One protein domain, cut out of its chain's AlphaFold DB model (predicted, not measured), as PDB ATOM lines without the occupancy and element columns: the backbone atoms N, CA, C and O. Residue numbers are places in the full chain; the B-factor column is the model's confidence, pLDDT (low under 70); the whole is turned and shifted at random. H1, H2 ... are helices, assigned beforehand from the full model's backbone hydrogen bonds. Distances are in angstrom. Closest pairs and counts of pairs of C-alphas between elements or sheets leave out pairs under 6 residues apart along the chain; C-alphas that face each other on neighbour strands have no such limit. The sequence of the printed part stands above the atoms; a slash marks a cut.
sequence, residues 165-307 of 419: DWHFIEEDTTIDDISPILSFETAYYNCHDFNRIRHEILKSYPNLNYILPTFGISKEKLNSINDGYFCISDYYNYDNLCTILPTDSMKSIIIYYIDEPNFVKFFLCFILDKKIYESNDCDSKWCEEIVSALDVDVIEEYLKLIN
ATOM      1  N   ASP A 165     -60.759 -16.766 -15.818       93.75
ATOM      2  CA  ASP A 165     -60.377 -15.460 -16.352       93.75
ATOM      3  C   ASP A 165     -59.372 -15.601 -17.516       93.75
ATOM      4  O   ASP A 165     -58.769 -16.661 -17.718       93.75
ATOM      5  N   TRP A 166     -59.160 -14.524 -18.273       95.25
ATOM      6  CA  TRP A 166     -58.067 -14.447 -19.237       95.25
ATOM      7  C   TRP A 166     -56.736 -14.184 -18.527       95.25
ATOM      8  O   TRP A 166     -56.507 -13.132 -17.920       95.25
ATOM      9  N   HIS A 167     -55.834 -15.147 -18.686       94.75
ATOM     10  CA  HIS A 167     -54.435 -15.056 -18.311       94.75
ATOM     11  C   HIS A 167     -53.588 -15.268 -19.565       94.75
ATOM     12  O   HIS A 167     -53.579 -16.352 -20.148       94.75
ATOM     13  N   PHE A 168     -52.881 -14.230 -19.994       95.25
ATOM     14  CA  PHE A 168     -51.848 -14.304 -21.020       95.25
ATOM     15  C   PHE A 168     -50.548 -14.846 -20.416       95.25
ATOM     16  O   PHE A 168     -49.918 -15.722 -21.012       95.25
ATOM     17  N   ILE A 169     -50.204 -14.371 -19.214       94.62
ATOM     18  CA  ILE A 169     -49.018 -14.760 -18.444       94.62
ATOM     19  C   ILE A 169     -49.367 -15.938 -17.519       94.62
ATOM     20  O   ILE A 169     -50.213 -15.827 -16.626       94.62
ATOM     21  N   GLU A 170     -48.711 -17.075 -17.751       91.25
ATOM     22  CA  GLU A 170     -49.040 -18.383 -17.165       91.25
ATOM     23  C   GLU A 170     -47.912 -18.991 -16.321       91.25
ATOM     24  O   GLU A 170     -48.191 -19.813 -15.447       91.25
ATOM     25  N   GLU A 171     -46.664 -18.615 -16.593       91.19
ATOM     26  CA  GLU A 171     -45.433 -19.137 -15.991       91.19
ATOM     27  C   GLU A 171     -44.705 -18.018 -15.208       91.19
ATOM     28  O   GLU A 171     -45.021 -16.837 -15.356       91.19
ATOM     29  N   ASP A 172     -43.746 -18.361 -14.338       90.44
ATOM     30  CA  ASP A 172     -42.929 -17.355 -13.635       90.44
ATOM     31  C   ASP A 172     -42.082 -16.539 -14.635       90.44
ATOM     32  O   ASP A 172     -41.517 -17.091 -15.581       90.44
ATOM     33  N   THR A 173     -41.937 -15.226 -14.420       91.25
ATOM     34  CA  THR A 173     -41.051 -14.374 -15.233       91.25
ATOM     35  C   THR A 173     -39.579 -14.756 -15.010       91.25
ATOM     36  O   THR A 173     -39.095 -14.780 -13.880       91.25
ATOM     37  N   THR A 174     -38.839 -14.987 -16.100       89.50
ATOM     38  CA  THR A 174     -37.441 -15.462 -16.098       89.50
ATOM     39  C   THR A 174     -36.441 -14.437 -16.659       89.50
ATOM     40  O   THR A 174     -35.446 -14.821 -17.274       89.50
ATOM     41  N   ILE A 175     -36.720 -13.136 -16.560       82.75
ATOM     42  CA  ILE A 175     -35.878 -12.102 -17.182       82.75
ATOM     43  C   ILE A 175     -34.584 -11.883 -16.367       82.75
ATOM     44  O   ILE A 175     -34.635 -11.512 -15.197       82.75
ATOM     45  N   ASP A 176     -33.423 -12.160 -16.973       64.50
ATOM     46  CA  ASP A 176     -32.150 -12.309 -16.240       64.50
ATOM     47  C   ASP A 176     -31.607 -11.000 -15.629       64.50
ATOM     48  O   ASP A 176     -31.009 -11.027 -14.553       64.50
ATOM     49  N   ASP A 177     -31.796  -9.858 -16.301       63.69
ATOM     50  CA  ASP A 177     -31.496  -8.519 -15.772       63.69
ATOM     51  C   ASP A 177     -32.299  -7.436 -16.518       63.69
ATOM     52  O   ASP A 177     -32.310  -7.391 -17.749       63.69
ATOM     53  N   ILE A 178     -32.933  -6.524 -15.771       66.00
ATOM     54  CA  ILE A 178     -33.613  -5.327 -16.302       66.00
ATOM     55  C   ILE A 178     -32.967  -4.008 -15.853       66.00
ATOM     56  O   ILE A 178     -33.488  -2.931 -16.143       66.00
ATOM     57  N   SER A 179     -31.796  -4.052 -15.211       62.97
ATOM     58  CA  SER A 179     -31.011  -2.861 -14.843       62.97
ATOM     59  C   SER A 179     -30.765  -1.883 -16.010       62.97
ATOM     60  O   SER A 179     -30.822  -0.673 -15.767       62.97
ATOM     61  N   PRO A 180     -30.561  -2.319 -17.278       56.88
ATOM     62  CA  PRO A 180     -30.457  -1.408 -18.427       56.88
ATOM     63  C   PRO A 180     -31.744  -0.636 -18.766       56.88
ATOM     64  O   PRO A 180     -31.667   0.363 -19.478       56.88
ATOM     65  N   ILE A 181     -32.905  -1.087 -18.276       57.59
ATOM     66  CA  ILE A 181     -34.202  -0.404 -18.398       57.59
ATOM     67  C   ILE A 181     -34.447   0.468 -17.155       57.59
ATOM     68  O   ILE A 181     -34.636   1.678 -17.281       57.59
ATOM     69  N   LEU A 182     -34.352  -0.118 -15.953       55.03
ATOM     70  CA  LEU A 182     -34.637   0.558 -14.676       55.03
ATOM     71  C   LEU A 182     -33.730   1.763 -14.394       55.03
ATOM     72  O   LEU A 182     -34.164   2.748 -13.805       55.03
ATOM     73  N   SER A 183     -32.468   1.732 -14.835       53.56
ATOM     74  CA  SER A 183     -31.540   2.859 -14.639       53.56
ATOM     75  C   SER A 183     -31.915   4.135 -15.415       53.56
ATOM     76  O   SER A 183     -31.245   5.157 -15.260       53.56
ATOM     77  N   PHE A 184     -32.988   4.098 -16.216       51.81
ATOM     78  CA  PHE A 184     -33.422   5.173 -17.107       51.81
ATOM     79  C   PHE A 184     -34.920   5.536 -16.990       51.81
ATOM     80  O   PHE A 184     -35.464   6.127 -17.920       51.81
ATOM     81  N   GLU A 185     -35.578   5.311 -15.841       47.69
ATOM     82  CA  GLU A 185     -36.947   5.824 -15.564       47.69
ATOM     83  C   GLU A 185     -37.093   7.346 -15.811       47.69
ATOM     84  O   GLU A 185     -38.156   7.846 -16.172       47.69
ATOM     85  N   THR A 186     -35.998   8.105 -15.694       46.31
ATOM     86  CA  THR A 186     -35.944   9.549 -15.990       46.31
ATOM     87  C   THR A 186     -35.791   9.901 -17.479       46.31
ATOM     88  O   THR A 186     -35.819  11.082 -17.827       46.31
ATOM     89  N   ALA A 187     -35.634   8.921 -18.377       46.81
ATOM     90  CA  ALA A 187     -35.274   9.137 -19.783       46.81
ATOM     91  C   ALA A 187     -36.431   9.002 -20.791       46.81
ATOM     92  O   ALA A 187     -36.211   9.253 -21.976       46.81
ATOM     93  N   TYR A 188     -37.658   8.681 -20.354       48.94
ATOM     94  CA  TYR A 188     -38.842   8.553 -21.232       48.94
ATOM     95  C   TYR A 188     -39.095   9.805 -22.104       48.94
ATOM     96  O   TYR A 188     -39.631   9.719 -23.204       48.94
ATOM     97  N   TYR A 189     -38.632  10.974 -21.648       49.97
ATOM     98  CA  TYR A 189     -38.756  12.261 -22.341       49.97
ATOM     99  C   TYR A 189     -37.569  12.616 -23.270       49.97
ATOM    100  O   TYR A 189     -37.599  13.666 -23.913       49.97
ATOM    101  N   ASN A 190     -36.533  11.770 -23.381       52.19
ATOM    102  CA  ASN A 190     -35.326  12.024 -24.184       52.19
ATOM    103  C   ASN A 190     -35.190  11.046 -25.368       52.19
ATOM    104  O   ASN A 190     -34.649   9.945 -25.251       52.19
ATOM    105  N   CYS A 191     -35.578  11.496 -26.565       53.06
ATOM    106  CA  CYS A 191     -35.533  10.707 -27.811       53.06
ATOM    107  C   CYS A 191     -34.145  10.138 -28.200       53.06
ATOM    108  O   CYS A 191     -34.059   9.166 -28.956       53.06
ATOM    109  N   HIS A 192     -33.052  10.714 -27.683       56.25
ATOM    110  CA  HIS A 192     -31.693  10.199 -27.884       56.25
ATOM    111  C   HIS A 192     -31.387   8.938 -27.063       56.25
ATOM    112  O   HIS A 192     -30.590   8.112 -27.514       56.25
ATOM    113  N   ASP A 193     -32.015   8.756 -25.899       68.44
ATOM    114  CA  ASP A 193     -31.836   7.557 -25.076       68.44
ATOM    115  C   ASP A 193     -32.706   6.398 -25.580       68.44
ATOM    116  O   ASP A 193     -32.205   5.276 -25.671       68.44
ATOM    117  N   PHE A 194     -33.944   6.668 -26.021       74.81
ATOM    118  CA  PHE A 194     -34.879   5.654 -26.541       74.81
ATOM    119  C   PHE A 194     -34.241   4.742 -27.601       74.81
ATOM    120  O   PHE A 194     -34.272   3.523 -27.476       74.81
ATOM    121  N   ASN A 195     -33.582   5.316 -28.614       79.94
ATOM    122  CA  ASN A 195     -32.943   4.535 -29.680       79.94
ATOM    123  C   ASN A 195     -31.742   3.697 -29.193       79.94
ATOM    124  O   ASN A 195     -31.482   2.628 -29.745       79.94
ATOM    125  N   ARG A 196     -31.022   4.144 -28.151       79.50
ATOM    126  CA  ARG A 196     -29.930   3.365 -27.537       79.50
ATOM    127  C   ARG A 196     -30.485   2.207 -26.711       79.50
ATOM    128  O   ARG A 196     -29.998   1.088 -26.842       79.50
ATOM    129  N   ILE A 197     -31.498   2.473 -25.886       78.38
ATOM    130  CA  ILE A 197     -32.141   1.468 -25.030       78.38
ATOM    131  C   ILE A 197     -32.816   0.405 -25.907       78.38
ATOM    132  O   ILE A 197     -32.568  -0.784 -25.716       78.38
ATOM    133  N   ARG A 198     -33.537   0.821 -26.959       85.00
ATOM    134  CA  ARG A 198     -34.108  -0.077 -27.974       85.00
ATOM    135  C   ARG A 198     -33.061  -0.999 -28.600       85.00
ATOM    136  O   ARG A 198     -33.317  -2.188 -28.749       85.00
ATOM    137  N   HIS A 199     -31.884  -0.473 -28.946       84.31
ATOM    138  CA  HIS A 199     -30.815  -1.279 -29.539       84.31
ATOM    139  C   HIS A 199     -30.282  -2.352 -28.579       84.31
ATOM    140  O   HIS A 199     -30.092  -3.491 -28.996       84.31
ATOM    141  N   GLU A 200     -30.069  -2.023 -27.302       83.06
ATOM    142  CA  GLU A 200     -29.598  -2.999 -26.310       83.06
ATOM    143  C   GLU A 200     -30.687  -4.020 -25.922       83.06
ATOM    144  O   GLU A 200     -30.376  -5.199 -25.762       83.06
ATOM    145  N   ILE A 201     -31.966  -3.623 -25.875       84.50
ATOM    146  CA  ILE A 201     -33.090  -4.553 -25.662       84.50
ATOM    147  C   ILE A 201     -33.217  -5.532 -26.834       84.50
ATOM    148  O   ILE A 201     -33.180  -6.740 -26.610       84.50
ATOM    149  N   LEU A 202     -33.277  -5.047 -28.081       87.50
ATOM    150  CA  LEU A 202     -33.399  -5.899 -29.278       87.50
ATOM    151  C   LEU A 202     -32.147  -6.754 -29.554       87.50
ATOM    152  O   LEU A 202     -32.194  -7.725 -30.306       87.50
ATOM    153  N   LYS A 203     -31.011  -6.424 -28.941       87.69
ATOM    154  CA  LYS A 203     -29.780  -7.225 -28.980       87.69
ATOM    155  C   LYS A 203     -29.830  -8.426 -28.026       87.69
ATOM    156  O   LYS A 203     -29.243  -9.457 -28.346       87.69
ATOM    157  N   SER A 204     -30.540  -8.308 -26.903       86.00
ATOM    158  CA  SER A 204     -30.804  -9.417 -25.970       86.00
ATOM    159  C   SER A 204     -32.046 -10.226 -26.363       86.00
ATOM    160  O   SER A 204     -32.041 -11.453 -26.272       86.00
ATOM    161  N   TYR A 205     -33.090  -9.549 -26.847       90.50
ATOM    162  CA  TYR A 205     -34.404 -10.113 -27.155       90.50
ATOM    163  C   TYR A 205     -34.879  -9.621 -28.542       90.50
ATOM    164  O   TYR A 205     -35.563  -8.606 -28.637       90.50
ATOM    165  N   PRO A 206     -34.515 -10.299 -29.649       90.81
ATOM    166  CA  PRO A 206     -34.647  -9.729 -31.000       90.81
ATOM    167  C   PRO A 206     -36.056  -9.466 -31.540       90.81
ATOM    168  O   PRO A 206     -36.170  -8.794 -32.559       90.81
ATOM    169  N   ASN A 207     -37.104 -10.022 -30.932       93.50
ATOM    170  CA  ASN A 207     -38.508  -9.784 -31.289       93.50
ATOM    171  C   ASN A 207     -39.444 -10.284 -30.176       93.50
ATOM    172  O   ASN A 207     -39.001 -10.895 -29.197       93.50
ATOM    173  N   LEU A 208     -40.753 -10.082 -30.363       94.38
ATOM    174  CA  LEU A 208     -41.803 -10.496 -29.426       94.38
ATOM    175  C   LEU A 208     -41.721 -11.985 -29.033       94.38
ATOM    176  O   LEU A 208     -41.863 -12.313 -27.858       94.38
ATOM    177  N   ASN A 209     -41.368 -12.885 -29.957       93.69
ATOM    178  CA  ASN A 209     -41.251 -14.322 -29.661       93.69
ATOM    179  C   ASN A 209     -40.021 -14.689 -28.801       93.69
ATOM    180  O   ASN A 209     -39.905 -15.838 -28.373       93.69
ATOM    181  N   TYR A 210     -39.112 -13.743 -28.533       92.12
ATOM    182  CA  TYR A 210     -38.008 -13.903 -27.577       92.12
ATOM    183  C   TYR A 210     -38.311 -13.281 -26.211       92.12
ATOM    184  O   TYR A 210     -37.984 -13.900 -25.201       92.12
ATOM    185  N   ILE A 211     -38.934 -12.098 -26.160       93.25
ATOM    186  CA  ILE A 211     -39.231 -11.424 -24.883       93.25
ATOM    187  C   ILE A 211     -40.462 -12.007 -24.178       93.25
ATOM    188  O   ILE A 211     -40.408 -12.238 -22.971       93.25
ATOM    189  N   LEU A 212     -41.544 -12.314 -24.903       95.06
ATOM    190  CA  LEU A 212     -42.799 -12.778 -24.301       95.06
ATOM    191  C   LEU A 212     -42.649 -14.106 -23.520       95.06
ATOM    192  O   LEU A 212     -43.207 -14.199 -22.427       95.06
ATOM    193  N   PRO A 213     -41.829 -15.093 -23.946       95.00
ATOM    194  CA  PRO A 213     -41.502 -16.236 -23.094       95.00
ATOM    195  C   PRO A 213     -40.851 -15.852 -21.758       95.00
ATOM    196  O   PRO A 213     -41.159 -16.466 -20.746       95.00
ATOM    197  N   THR A 214     -39.994 -14.821 -21.714       92.81
ATOM    198  CA  THR A 214     -39.362 -14.381 -20.450       92.81
ATOM    199  C   THR A 214     -40.333 -13.681 -19.506       92.81
ATOM    200  O   THR A 214     -40.093 -13.662 -18.304       92.81
ATOM    201  N   PHE A 215     -41.446 -13.155 -20.023       93.94
ATOM    202  CA  PHE A 215     -42.560 -12.652 -19.216       93.94
ATOM    203  C   PHE A 215     -43.414 -13.778 -18.609       93.94
ATOM    204  O   PHE A 215     -44.275 -13.480 -17.787       93.94
ATOM    205  N   GLY A 216     -43.189 -15.044 -18.984       94.06
ATOM    206  CA  GLY A 216     -43.982 -16.188 -18.527       94.06
ATOM    207  C   GLY A 216     -45.134 -16.572 -19.463       94.06
ATOM    208  O   GLY A 216     -46.135 -17.126 -19.010       94.06
ATOM    209  N   ILE A 217     -45.045 -16.253 -20.759       94.69
ATOM    210  CA  ILE A 217     -46.082 -16.587 -21.750       94.69
ATOM    211  C   ILE A 217     -45.684 -17.867 -22.496       94.69
ATOM    212  O   ILE A 217     -44.631 -17.932 -23.139       94.69
ATOM    213  N   SER A 218     -46.543 -18.886 -22.427       92.12
ATOM    214  CA  SER A 218     -46.254 -20.220 -22.954       92.12
ATOM    215  C   SER A 218     -46.062 -20.224 -24.483       92.12
ATOM    216  O   SER A 218     -46.779 -19.571 -25.248       92.12
ATOM    217  N   LYS A 219     -45.079 -20.996 -24.969       91.25
ATOM    218  CA  LYS A 219     -44.746 -21.057 -26.411       91.25
ATOM    219  C   LYS A 219     -45.877 -21.614 -27.275       91.25
ATOM    220  O   LYS A 219     -45.969 -21.269 -28.447       91.25
ATOM    221  N   GLU A 220     -46.728 -22.462 -26.703       90.44
ATOM    222  CA  GLU A 220     -47.927 -22.982 -27.365       90.44
ATOM    223  C   GLU A 220     -48.905 -21.840 -27.680       90.44
ATOM    224  O   GLU A 220     -49.269 -21.652 -28.840       90.44
ATOM    225  N   LYS A 221     -49.205 -20.993 -26.688       91.19
ATOM    226  CA  LYS A 221     -50.064 -19.811 -26.835       91.19
ATOM    227  C   LYS A 221     -49.505 -18.791 -27.833       91.19
ATOM    228  O   LYS A 221     -50.251 -18.276 -28.664       91.19
ATOM    229  N   LEU A 222     -48.191 -18.537 -27.807       92.56
ATOM    230  CA  LEU A 222     -47.537 -17.661 -28.793       92.56
ATOM    231  C   LEU A 222     -47.664 -18.192 -30.227       92.56
ATOM    232  O   LEU A 222     -47.897 -17.405 -31.143       92.56
ATOM    233  N   ASN A 223     -47.546 -19.506 -30.434       91.69
ATOM    234  CA  ASN A 223     -47.749 -20.103 -31.755       91.69
ATOM    235  C   ASN A 223     -49.203 -19.926 -32.217       91.69
ATOM    236  O   ASN A 223     -49.415 -19.399 -33.304       91.69
ATOM    237  N   SER A 224     -50.196 -20.247 -31.378       90.75
ATOM    238  CA  SER A 224     -51.621 -20.091 -31.725       90.75
ATOM    239  C   SER A 224     -51.990 -18.658 -32.139       90.75
ATOM    240  O   SER A 224     -52.699 -18.472 -33.131       90.75
ATOM    241  N   ILE A 225     -51.474 -17.643 -31.431       90.75
ATOM    242  CA  ILE A 225     -51.697 -16.221 -31.761       90.75
ATOM    243  C   ILE A 225     -51.036 -15.841 -33.099       90.75
ATOM    244  O   ILE A 225     -51.633 -15.114 -33.900       90.75
ATOM    245  N   ASN A 226     -49.820 -16.334 -33.365       88.88
ATOM    246  CA  ASN A 226     -49.120 -16.090 -34.630       88.88
ATOM    247  C   ASN A 226     -49.797 -16.788 -35.823       88.88
ATOM    248  O   ASN A 226     -49.916 -16.177 -36.886       88.88
ATOM    249  N   ASP A 227     -50.264 -18.026 -35.638       86.69
ATOM    250  CA  ASP A 227     -50.934 -18.837 -36.663       86.69
ATOM    251  C   ASP A 227     -52.360 -18.338 -36.983       86.69
ATOM    252  O   ASP A 227     -52.937 -18.723 -38.000       86.69
ATOM    253  N   GLY A 228     -52.925 -17.459 -36.145       79.69
ATOM    254  CA  GLY A 228     -54.211 -16.792 -36.375       79.69
ATOM    255  C   GLY A 228     -55.452 -17.607 -35.996       79.69
ATOM    256  O   GLY A 228     -56.566 -17.166 -36.267       79.69
ATOM    257  N   TYR A 229     -55.280 -18.762 -35.350       76.75
ATOM    258  CA  TYR A 229     -56.366 -19.614 -34.848       76.75
ATOM    259  C   TYR A 229     -56.510 -19.445 -33.329       76.75
ATOM    260  O   TYR A 229     -56.303 -20.393 -32.571       76.75
ATOM    261  N   PHE A 230     -56.790 -18.221 -32.876       89.12
ATOM    262  CA  PHE A 230     -56.787 -17.886 -31.453       89.12
ATOM    263  C   PHE A 230     -57.880 -16.882 -31.074       89.12
ATOM    264  O   PHE A 230     -57.866 -15.750 -31.554       89.12
ATOM    265  N   CYS A 231     -58.766 -17.280 -30.157       91.62
ATOM    266  CA  CYS A 231     -59.733 -16.409 -29.496       91.62
ATOM    267  C   CYS A 231     -59.543 -16.485 -27.974       91.62
ATOM    268  O   CYS A 231     -59.618 -17.566 -27.398       91.62
ATOM    269  N   ILE A 232     -59.322 -15.348 -27.309       93.31
ATOM    270  CA  ILE A 232     -59.144 -15.207 -25.852       93.31
ATOM    271  C   ILE A 232     -60.274 -15.897 -25.075       93.31
ATOM    272  O   ILE A 232     -60.012 -16.560 -24.070       93.31
ATOM    273  N   SER A 233     -61.510 -15.786 -25.567       88.69
ATOM    274  CA  SER A 233     -62.710 -16.354 -24.947       88.69
ATOM    275  C   SER A 233     -62.685 -17.887 -24.836       88.69
ATOM    276  O   SER A 233     -63.313 -18.435 -23.932       88.69
ATOM    277  N   ASP A 234     -61.892 -18.582 -25.660       88.38
ATOM    278  CA  ASP A 234     -61.720 -20.042 -25.594       88.38
ATOM    279  C   ASP A 234     -60.670 -20.487 -24.547       88.38
ATOM    280  O   ASP A 234     -60.599 -21.669 -24.197       88.38
ATOM    281  N   TYR A 235     -59.850 -19.560 -24.027       89.44
ATOM    282  CA  TYR A 235     -58.690 -19.840 -23.159       89.44
ATOM    283  C   TYR A 235     -58.829 -19.277 -21.732       89.44
ATOM    284  O   TYR A 235     -57.828 -19.003 -21.060       89.44
ATOM    285  N   TYR A 236     -60.061 -19.139 -21.239       90.75
ATOM    286  CA  TYR A 236     -60.333 -18.790 -19.843       90.75
ATOM    287  C   TYR A 236     -59.845 -19.895 -18.890       90.75
ATOM    288  O   TYR A 236     -60.247 -21.056 -18.992       90.75
ATOM    289  N   ASN A 237     -58.986 -19.531 -17.938       89.50
ATOM    290  CA  ASN A 237     -58.319 -20.447 -17.011       89.50
ATOM    291  C   ASN A 237     -58.362 -19.916 -15.569       89.50
ATOM    292  O   ASN A 237     -58.693 -18.759 -15.328       89.50
ATOM    293  N   TYR A 238     -58.029 -20.774 -14.603       85.81
ATOM    294  CA  TYR A 238     -57.768 -20.353 -13.222       85.81
ATOM    295  C   TYR A 238     -56.386 -19.691 -13.136       85.81
ATOM    296  O   TYR A 238     -55.481 -20.079 -13.877       85.81
ATOM    297  N   ASP A 239     -56.195 -18.744 -12.214       83.88
ATOM    298  CA  ASP A 239     -54.897 -18.081 -12.063       83.88
ATOM    299  C   ASP A 239     -53.822 -19.072 -11.588       83.88
ATOM    300  O   ASP A 239     -53.946 -19.696 -10.531       83.88
ATOM    301  N   ASN A 240     -52.734 -19.177 -12.356       80.38
ATOM    302  CA  ASN A 240     -51.564 -19.981 -12.013       80.38
ATOM    303  C   ASN A 240     -50.739 -19.414 -10.828       80.38
ATOM    304  O   ASN A 240     -49.764 -20.040 -10.415       80.38
ATOM    305  N   LEU A 241     -51.094 -18.237 -10.290       83.12
ATOM    306  CA  LEU A 241     -50.372 -17.490  -9.243       83.12
ATOM    307  C   LEU A 241     -48.862 -17.332  -9.518       83.12
ATOM    308  O   LEU A 241     -48.047 -17.309  -8.596       83.12
ATOM    309  N   CYS A 242     -48.495 -17.235 -10.796       84.88
ATOM    310  CA  CYS A 242     -47.118 -17.081 -11.239       84.88
ATOM    311  C   CYS A 242     -46.514 -15.732 -10.815       84.88
ATOM    312  O   CYS A 242     -47.192 -14.699 -10.765       84.88
ATOM    313  N   THR A 243     -45.212 -15.747 -10.546       86.38
ATOM    314  CA  THR A 243     -44.420 -14.589 -10.131       86.38
ATOM    315  C   THR A 243     -44.125 -13.719 -11.347       86.38
ATOM    316  O   THR A 243     -43.254 -14.047 -12.154       86.38
ATOM    317  N   ILE A 244     -44.847 -12.608 -11.493       89.00
ATOM    318  CA  ILE A 244     -44.612 -11.652 -12.578       89.00
ATOM    319  C   ILE A 244     -43.575 -10.588 -12.201       89.00
ATOM    320  O   ILE A 244     -43.392 -10.247 -11.030       89.00
ATOM    321  N   LEU A 245     -42.913 -10.039 -13.219       87.06
ATOM    322  CA  LEU A 245     -42.151  -8.793 -13.120       87.06
ATOM    323  C   LEU A 245     -43.078  -7.621 -12.723       87.06
ATOM    324  O   LEU A 245     -44.258  -7.656 -13.075       87.06
ATOM    325  N   PRO A 246     -42.585  -6.550 -12.065       87.56
ATOM    326  CA  PRO A 246     -43.356  -5.317 -11.903       87.56
ATOM    327  C   PRO A 246     -43.919  -4.812 -13.240       87.56
ATOM    328  O   PRO A 246     -43.172  -4.668 -14.214       87.56
ATOM    329  N   THR A 247     -45.227  -4.543 -13.290       88.50
ATOM    330  CA  THR A 247     -45.941  -4.286 -14.549       88.50
ATOM    331  C   THR A 247     -45.365  -3.094 -15.309       88.50
ATOM    332  O   THR A 247     -45.189  -3.193 -16.523       88.50
ATOM    333  N   ASP A 248     -44.963  -2.014 -14.636       84.88
ATOM    334  CA  ASP A 248     -44.325  -0.869 -15.305       84.88
ATOM    335  C   ASP A 248     -43.002  -1.204 -16.023       84.88
ATOM    336  O   ASP A 248     -42.705  -0.641 -17.080       84.88
ATOM    337  N   SER A 249     -42.253  -2.208 -15.548       85.50
ATOM    338  CA  SER A 249     -41.093  -2.734 -16.282       85.50
ATOM    339  C   SER A 249     -41.519  -3.492 -17.542       85.50
ATOM    340  O   SER A 249     -40.921  -3.308 -18.602       85.50
ATOM    341  N   MET A 250     -42.580  -4.302 -17.467       89.94
ATOM    342  CA  MET A 250     -43.121  -5.036 -18.623       89.94
ATOM    343  C   MET A 250     -43.675  -4.071 -19.684       89.94
ATOM    344  O   MET A 250     -43.338  -4.195 -20.865       89.94
ATOM    345  N   LYS A 251     -44.438  -3.055 -19.255       88.88
ATOM    346  CA  LYS A 251     -44.921  -1.939 -20.083       88.88
ATOM    347  C   LYS A 251     -43.768  -1.200 -20.762       88.88
ATOM    348  O   LYS A 251     -43.798  -0.985 -21.973       88.88
ATOM    349  N   SER A 252     -42.739  -0.841 -19.994       84.38
ATOM    350  CA  SER A 252     -41.556  -0.132 -20.499       84.38
ATOM    351  C   SER A 252     -40.755  -0.954 -21.505       84.38
ATOM    352  O   SER A 252     -40.118  -0.381 -22.381       84.38
ATOM    353  N   ILE A 253     -40.793  -2.287 -21.421       88.25
ATOM    354  CA  ILE A 253     -40.138  -3.178 -22.384       88.25
ATOM    355  C   ILE A 253     -40.992  -3.362 -23.652       88.25
ATOM    356  O   ILE A 253     -40.442  -3.309 -24.754       88.25
ATOM    357  N   ILE A 254     -42.310  -3.572 -23.534       91.44
ATOM    358  CA  ILE A 254     -43.152  -3.975 -24.677       91.44
ATOM    359  C   ILE A 254     -43.234  -2.890 -25.768       91.44
ATOM    360  O   ILE A 254     -43.226  -3.213 -26.955       91.44
ATOM    361  N   ILE A 255     -43.186  -1.604 -25.399       90.19
ATOM    362  CA  ILE A 255     -43.213  -0.471 -26.349       90.19
ATOM    363  C   ILE A 255     -42.041  -0.448 -27.346       90.19
ATOM    364  O   ILE A 255     -42.170   0.109 -28.435       90.19
ATOM    365  N   TYR A 256     -40.908  -1.089 -27.038       89.81
ATOM    366  CA  TYR A 256     -39.765  -1.166 -27.960       89.81
ATOM    367  C   TYR A 256     -40.007  -2.086 -29.171       89.81
ATOM    368  O   TYR A 256     -39.201  -2.097 -30.109       89.81
ATOM    369  N   TYR A 257     -41.131  -2.804 -29.179       93.19
ATOM    370  CA  TYR A 257     -41.569  -3.711 -30.237       93.19
ATOM    371  C   TYR A 257     -42.783  -3.172 -31.015       93.19
ATOM    372  O   TYR A 257     -43.399  -3.932 -31.747       93.19
ATOM    373  N   ILE A 258     -43.130  -1.883 -30.886       92.69
ATOM    374  CA  ILE A 258     -44.325  -1.295 -31.526       92.69
ATOM    375  C   ILE A 258     -44.380  -1.478 -33.059       92.69
ATOM    376  O   ILE A 258     -45.462  -1.620 -33.619       92.69
ATOM    377  N   ASP A 259     -43.221  -1.548 -33.724       90.88
ATOM    378  CA  ASP A 259     -43.103  -1.786 -35.174       90.88
ATOM    379  C   ASP A 259     -43.114  -3.284 -35.572       90.88
ATOM    380  O   ASP A 259     -42.961  -3.608 -36.752       90.88
ATOM    381  N   GLU A 260     -43.216  -4.220 -34.620       92.19
ATOM    382  CA  GLU A 260     -43.136  -5.660 -34.908       92.19
ATOM    383  C   GLU A 260     -44.434  -6.221 -35.523       92.19
ATOM    384  O   GLU A 260     -45.544  -5.856 -35.115       92.19
ATOM    385  N   PRO A 261     -44.334  -7.211 -36.433       88.69
ATOM    386  CA  PRO A 261     -45.484  -8.002 -36.860       88.69
ATOM    387  C   PRO A 261     -46.236  -8.609 -35.666       88.69
ATOM    388  O   PRO A 261     -45.629  -9.077 -34.704       88.69
ATOM    389  N   ASN A 262     -47.571  -8.628 -35.743       90.88
ATOM    390  CA  ASN A 262     -48.473  -9.051 -34.662       90.88
ATOM    391  C   ASN A 262     -48.375  -8.239 -33.343       90.88
ATOM    392  O   ASN A 262     -49.054  -8.622 -32.388       90.88
ATOM    393  N   PHE A 263     -47.637  -7.113 -33.264       95.31
ATOM    394  CA  PHE A 263     -47.563  -6.292 -32.038       95.31
ATOM    395  C   PHE A 263     -48.947  -5.954 -31.475       95.31
ATOM    396  O   PHE A 263     -49.186  -6.180 -30.294       95.31
ATOM    397  N   VAL A 264     -49.881  -5.506 -32.323       96.06
ATOM    398  CA  VAL A 264     -51.254  -5.149 -31.919       96.06
ATOM    399  C   VAL A 264     -51.952  -6.301 -31.188       96.06
ATOM    400  O   VAL A 264     -52.532  -6.093 -30.127       96.06
ATOM    401  N   LYS A 265     -51.838  -7.535 -31.700       95.38
ATOM    402  CA  LYS A 265     -52.447  -8.721 -31.081       95.38
ATOM    403  C   LYS A 265     -51.823  -9.034 -29.729       95.38
ATOM    404  O   LYS A 265     -52.537  -9.253 -28.757       95.38
ATOM    405  N   PHE A 266     -50.492  -9.034 -29.653       96.31
ATOM    406  CA  PHE A 266     -49.782  -9.313 -28.406       96.31
ATOM    407  C   PHE A 266     -49.983  -8.210 -27.360       96.31
ATOM    408  O   PHE A 266     -50.086  -8.519 -26.177       96.31
ATOM    409  N   PHE A 267     -50.112  -6.952 -27.785       97.38
ATOM    410  CA  PHE A 267     -50.462  -5.820 -26.933       97.38
ATOM    411  C   PHE A 267     -51.885  -5.956 -26.373       97.38
ATOM    412  O   PHE A 267     -52.060  -5.854 -25.162       97.38
ATOM    413  N   LEU A 268     -52.879  -6.282 -27.209       97.69
ATOM    414  CA  LEU A 268     -54.251  -6.556 -26.761       97.69
ATOM    415  C   LEU A 268     -54.309  -7.742 -25.784       97.69
ATOM    416  O   LEU A 268     -54.894  -7.620 -24.710       97.69
ATOM    417  N   CYS A 269     -53.639  -8.857 -26.098       97.25
ATOM    418  CA  CYS A 269     -53.500  -9.996 -25.185       97.25
ATOM    419  C   CYS A 269     -52.872  -9.596 -23.837       97.25
ATOM    420  O   CYS A 269     -53.326 -10.068 -22.794       97.25
ATOM    421  N   PHE A 270     -51.857  -8.725 -23.859       97.31
ATOM    422  CA  PHE A 270     -51.131  -8.254 -22.679       97.31
ATOM    423  C   PHE A 270     -51.959  -7.312 -21.799       97.31
ATOM    424  O   PHE A 270     -52.074  -7.574 -20.608       97.31
ATOM    425  N   ILE A 271     -52.575  -6.259 -22.349       97.50
ATOM    426  CA  ILE A 271     -53.322  -5.285 -21.529       97.50
ATOM    427  C   ILE A 271     -54.620  -5.861 -20.940       97.50
ATOM    428  O   ILE A 271     -55.116  -5.353 -19.939       97.50
ATOM    429  N   LEU A 272     -55.173  -6.919 -21.544       97.38
ATOM    430  CA  LEU A 272     -56.388  -7.586 -21.065       97.38
ATOM    431  C   LEU A 272     -56.114  -8.695 -20.037       97.38
ATOM    432  O   LEU A 272     -57.066  -9.135 -19.382       97.38
ATOM    433  N   ASP A 273     -54.862  -9.157 -19.902       96.88
ATOM    434  CA  ASP A 273     -54.451 -10.135 -18.883       96.88
ATOM    435  C   ASP A 273     -54.880  -9.652 -17.498       96.88
ATOM    436  O   ASP A 273     -54.631  -8.500 -17.139       96.88
ATOM    437  N   LYS A 274     -55.494 -10.535 -16.703       94.50
ATOM    438  CA  LYS A 274     -56.009 -10.185 -15.374       94.50
ATOM    439  C   LYS A 274     -54.995  -9.429 -14.501       94.50
ATOM    440  O   LYS A 274     -55.356  -8.415 -13.911       94.50
ATOM    441  N   LYS A 275     -53.741  -9.891 -14.423       93.06
ATOM    442  CA  LYS A 275     -52.703  -9.306 -13.555       93.06
ATOM    443  C   LYS A 275     -52.237  -7.940 -14.061       93.06
ATOM    444  O   LYS A 275     -51.893  -7.078 -13.256       93.06
ATOM    445  N   ILE A 276     -52.240  -7.735 -15.379       95.25
ATOM    446  CA  ILE A 276     -51.887  -6.457 -16.008       95.25
ATOM    447  C   ILE A 276     -53.046  -5.460 -15.861       95.25
ATOM    448  O   ILE A 276     -52.839  -4.366 -15.339       95.25
ATOM    449  N   TYR A 277     -54.270  -5.863 -16.210       95.44
ATOM    450  CA  TYR A 277     -55.502  -5.065 -16.113       95.44
ATOM    451  C   TYR A 277     -55.874  -4.657 -14.672       95.44
ATOM    452  O   TYR A 277     -56.436  -3.580 -14.460       95.44
ATOM    453  N   GLU A 278     -55.584  -5.499 -13.674       92.12
ATOM    454  CA  GLU A 278     -55.807  -5.194 -12.249       92.12
ATOM    455  C   GLU A 278     -54.622  -4.438 -11.603       92.12
ATOM    456  O   GLU A 278     -54.710  -4.049 -10.437       92.12
ATOM    457  N   SER A 279     -53.530  -4.180 -12.339       92.38
ATOM    458  CA  SER A 279     -52.400  -3.377 -11.846       92.38
ATOM    459  C   SER A 279     -52.675  -1.869 -11.914       92.38
ATOM    460  O   SER A 279     -53.334  -1.378 -12.829       92.38
ATOM    461  N   ASN A 280     -52.095  -1.108 -10.980       87.00
ATOM    462  CA  ASN A 280     -52.149   0.360 -11.007       87.00
ATOM    463  C   ASN A 280     -51.364   0.970 -12.183       87.00
ATOM    464  O   ASN A 280     -51.569   2.136 -12.510       87.00
ATOM    465  N   ASP A 281     -50.462   0.202 -12.800       86.00
ATOM    466  CA  ASP A 281     -49.562   0.697 -13.839       86.00
ATOM    467  C   ASP A 281     -50.251   0.728 -15.215       86.00
ATOM    468  O   ASP A 281     -49.889   1.542 -16.064       86.00
ATOM    469  N   CYS A 282     -51.230  -0.149 -15.467       91.00
ATOM    470  CA  CYS A 282     -51.925  -0.265 -16.754       91.00
ATOM    471  C   CYS A 282     -53.145   0.675 -16.836       91.00
ATOM    472  O   CYS A 282     -54.291   0.228 -16.892       91.00
ATOM    473  N   ASP A 283     -52.903   1.988 -16.830       92.81
ATOM    474  CA  ASP A 283     -53.970   2.986 -16.970       92.81
ATOM    475  C   ASP A 283     -54.430   3.198 -18.429       92.81
ATOM    476  O   ASP A 283     -53.792   2.763 -19.397       92.81
ATOM    477  N   SER A 284     -55.569   3.876 -18.593       95.81
ATOM    478  CA  SER A 284     -56.141   4.156 -19.913       95.81
ATOM    479  C   SER A 284     -55.359   5.192 -20.718       95.81
ATOM    480  O   SER A 284     -55.370   5.146 -21.945       95.81
ATOM    481  N   LYS A 285     -54.636   6.102 -20.057       94.50
ATOM    482  CA  LYS A 285     -53.828   7.129 -20.722       94.50
ATOM    483  C   LYS A 285     -52.648   6.487 -21.452       94.50
ATOM    484  O   LYS A 285     -52.396   6.820 -22.605       94.50
ATOM    485  N   TRP A 286     -51.949   5.558 -20.805       93.69
ATOM    486  CA  TRP A 286     -50.861   4.783 -21.400       93.69
ATOM    487  C   TRP A 286     -51.360   3.877 -22.537       93.69
ATOM    488  O   TRP A 286     -50.715   3.795 -23.584       93.69
ATOM    489  N   CYS A 287     -52.538   3.260 -22.373       96.44
ATOM    490  CA  CYS A 287     -53.162   2.466 -23.434       96.44
ATOM    491  C   CYS A 287     -53.513   3.323 -24.665       96.44
ATOM    492  O   CYS A 287     -53.137   2.961 -25.781       96.44
ATOM    493  N   GLU A 288     -54.182   4.467 -24.481       95.50
ATOM    494  CA  GLU A 288     -54.536   5.373 -25.585       95.50
ATOM    495  C   GLU A 288     -53.301   6.035 -26.222       95.50
ATOM    496  O   GLU A 288     -53.274   6.185 -27.443       95.50
ATOM    497  N   GLU A 289     -52.247   6.353 -25.459       94.00
ATOM    498  CA  GLU A 289     -50.975   6.855 -26.011       94.00
ATOM    499  C   GLU A 289     -50.346   5.856 -26.994       94.00
ATOM    500  O   GLU A 289     -50.035   6.240 -28.125       94.00
ATOM    501  N   ILE A 290     -50.221   4.576 -26.621       94.19
ATOM    502  CA  ILE A 290     -49.685   3.533 -27.517       94.19
ATOM    503  C   ILE A 290     -50.597   3.328 -28.726       94.19
ATOM    504  O   ILE A 290     -50.120   3.308 -29.860       94.19
ATOM    505  N   VAL A 291     -51.906   3.204 -28.502       95.38
ATOM    506  CA  VAL A 291     -52.883   2.974 -29.575       95.38
ATOM    507  C   VAL A 291     -52.919   4.136 -30.570       95.38
ATOM    508  O   VAL A 291     -53.051   3.899 -31.768       95.38
ATOM    509  N   SER A 292     -52.713   5.378 -30.117       93.62
ATOM    510  CA  SER A 292     -52.630   6.558 -30.991       93.62
ATOM    511  C   SER A 292     -51.402   6.578 -31.916       93.62
ATOM    512  O   SER A 292     -51.388   7.331 -32.889       93.62
ATOM    513  N   ALA A 293     -50.387   5.755 -31.631       91.81
ATOM    514  CA  ALA A 293     -49.170   5.620 -32.429       91.81
ATOM    515  C   ALA A 293     -49.213   4.444 -33.431       91.81
ATOM    516  O   ALA A 293     -48.251   4.253 -34.176       91.81
ATOM    517  N   LEU A 294     -50.300   3.661 -33.464       93.69
ATOM    518  CA  LEU A 294     -50.470   2.513 -34.361       93.69
ATOM    519  C   LEU A 294     -51.232   2.896 -35.640       93.69
ATOM    520  O   LEU A 294     -52.372   3.348 -35.582       93.69
ATOM    521  N   ASP A 295     -50.640   2.627 -36.806       89.06
ATOM    522  CA  ASP A 295     -51.275   2.785 -38.129       89.06
ATOM    523  C   ASP A 295     -52.045   1.505 -38.535       89.06
ATOM    524  O   ASP A 295     -51.793   0.891 -39.572       89.06
ATOM    525  N   VAL A 296     -52.922   1.027 -37.641       91.62
ATOM    526  CA  VAL A 296     -53.685  -0.233 -37.768       91.62
ATOM    527  C   VAL A 296     -55.078  -0.060 -37.160       91.62
ATOM    528  O   VAL A 296     -55.225   0.605 -36.135       91.62
ATOM    529  N   ASP A 297     -56.106  -0.701 -37.729       93.69
ATOM    530  CA  ASP A 297     -57.408  -0.789 -37.060       93.69
ATOM    531  C   ASP A 297     -57.358  -1.790 -35.890       93.69
ATOM    532  O   ASP A 297     -57.481  -3.008 -36.041       93.69
ATOM    533  N   VAL A 298     -57.147  -1.248 -34.690       96.06
ATOM    534  CA  VAL A 298     -57.074  -2.014 -33.439       96.06
ATOM    535  C   VAL A 298     -58.447  -2.578 -33.025       96.06
ATOM    536  O   VAL A 298     -58.479  -3.568 -32.298       96.06
ATOM    537  N   ILE A 299     -59.575  -2.025 -33.502       95.81
ATOM    538  CA  ILE A 299     -60.909  -2.626 -33.293       95.81
ATOM    539  C   ILE A 299     -61.043  -3.881 -34.161       95.81
ATOM    540  O   ILE A 299     -61.492  -4.915 -33.667       95.81
ATOM    541  N   GLU A 300     -60.612  -3.823 -35.426       94.81
ATOM    542  CA  GLU A 300     -60.647  -4.983 -36.325       94.81
ATOM    543  C   GLU A 300     -59.753  -6.126 -35.807       94.81
ATOM    544  O   GLU A 300     -60.166  -7.284 -35.818       94.81
ATOM    545  N   GLU A 301     -58.552  -5.824 -35.299       94.88
ATOM    546  CA  GLU A 301     -57.685  -6.834 -34.669       94.88
ATOM    547  C   GLU A 301     -58.241  -7.356 -33.333       94.88
ATOM    548  O   GLU A 301     -58.103  -8.543 -33.041       94.88
ATOM    549  N   TYR A 302     -58.917  -6.519 -32.540       97.00
ATOM    550  CA  TYR A 302     -59.581  -6.945 -31.305       97.00
ATOM    551  C   TYR A 302     -60.749  -7.908 -31.567       97.00
ATOM    552  O   TYR A 302     -60.837  -8.957 -30.929       97.00
ATOM    553  N   LEU A 303     -61.605  -7.604 -32.547       95.88
ATOM    554  CA  LEU A 303     -62.755  -8.439 -32.920       95.88
ATOM    555  C   LEU A 303     -62.360  -9.764 -33.606       95.88
ATOM    556  O   LEU A 303     -63.202 -10.643 -33.769       95.88
ATOM    557  N   LYS A 304     -61.083  -9.944 -33.974       93.81
ATOM    558  CA  LYS A 304     -60.516 -11.246 -34.385       93.81
ATOM    559  C   LYS A 304     -60.047 -12.097 -33.204       93.81
ATOM    560  O   LYS A 304     -59.843 -13.294 -33.381       93.81
ATOM    561  N   LEU A 305     -59.830 -11.486 -32.039       95.25
ATOM    562  CA  LEU A 305     -59.273 -12.129 -30.849       95.25
ATOM    563  C   LEU A 305     -60.322 -12.464 -29.789       95.25
ATOM    564  O   LEU A 305     -59.982 -13.195 -28.865       95.25
ATOM    565  N   ILE A 306     -61.539 -11.915 -29.854       96.25
ATOM    566  CA  ILE A 306     -62.550 -12.021 -28.789       96.25
ATOM    567  C   ILE A 306     -63.935 -12.266 -29.399       96.25
ATOM    568  O   ILE A 306     -64.300 -11.616 -30.379       96.25
ATOM    569  N   ASN A 307     -64.712 -13.185 -28.814       95.38
ATOM    570  CA  ASN A 307     -66.081 -13.466 -29.255       95.38
ATOM    571  C   ASN A 307     -66.993 -12.249 -29.021       95.38
ATOM    572  O   ASN A 307     -66.862 -11.561 -28.011       95.38
TER     573      ASN A 307
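AT A GLANCE: This is residues 165 to 307 of the 419 residues of an uncharacterized protein of Vanderwaltozyma polyspora (strain ATCC 22028 / DSM 70294 / BCRC 21397 / CBS 2163 / NBRC 10782 / NRRL Y-8283 / UCD 57-17) (UniProt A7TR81). A compact, all-helix body has two helices side by side in its middle, H6 and H7, running opposite ways, with H9 on one side of this pair, its line only slightly turned from theirs, and H3 on the other, at a larger but still shallow tilt. H2 crosses beside H6 toward one end of the body; H10 crosses H7 toward the other, and short helices and loops fill the outside. The printed part has 143 residues with ten named helices, H1 to H10 in order, and no named strand. The radius of gyration of the C-alphas is 14.8 A, and the spans are 42 by 33 by 28 A.

HOW THE PARTS SIT: Residues 165 to 166 pair, antiparallel, with residues 236 to 237. H1, residues 179 to 182, touches H6, residues 247 to 257; the closest C-alphas, Leu 182 and Ser 249, are 7.4 A apart. H2, residues 191 to 204, only just touches H6, with 3 pairs of C-alphas within 8 A, through residues 198 to 201 alone; the closest C-alphas are Arg 198 and Tyr 256, 5.8 A apart, and the lines are about perpendicular at 90 degrees. H3, residues 208 to 214, is close to H6 but not clearly touching, C-alphas 208 and 257 being closest at 6.8 A, with a shallow tilt of 22 degrees, opposite ways. H7, residues 263 to 272, is also close to H6 but not clearly touching, with C-alphas 257 and 263 closest at 6.8 A and a shallow tilt of 13 degrees, opposite ways. Close to H7 but not clearly touching are H4, residues 219 to 227, H5, residues 232 to 235, H8, residues 274 to 277, and H9, residues 284 to 291; C-alphas 271 and 287 of H7 and H9 are closest at 8.0 A. H10, residues 298 to 303, touches H7 at a steep tilt of 66 degrees, with C-alphas 265 and 301 closest at 6.6 A. Every O i to N i+4 pair is within hydrogen-bond range in H4, H7, H9 and H10, against 8 of 10 in H2, 4 of 7 in H6 and 1 of 3 in H3, where 2 of 4 O i to N i+3 pairs are; H1, H5 and H8 are too short for an i+4 pair.

IN THESE COORDINATES: H1 begins at C-alpha 179, (-31.011, -2.861, -14.843). H2 is 20.8 A long, H6 16.3 A, H7 14.1 A and H4 12.2 A. H10 ends at C-alpha 303, (-62.755, -8.439, -32.920).

THE WHOLE: The C-alphas farthest apart, His 192 and Tyr 238, are 42.8 A apart. The printed part has no cut, and the link from H5 to H6 is long, with 11 residues. Mean pLDDT of the printed part is 86.5; residues 176 to 193 are under 70.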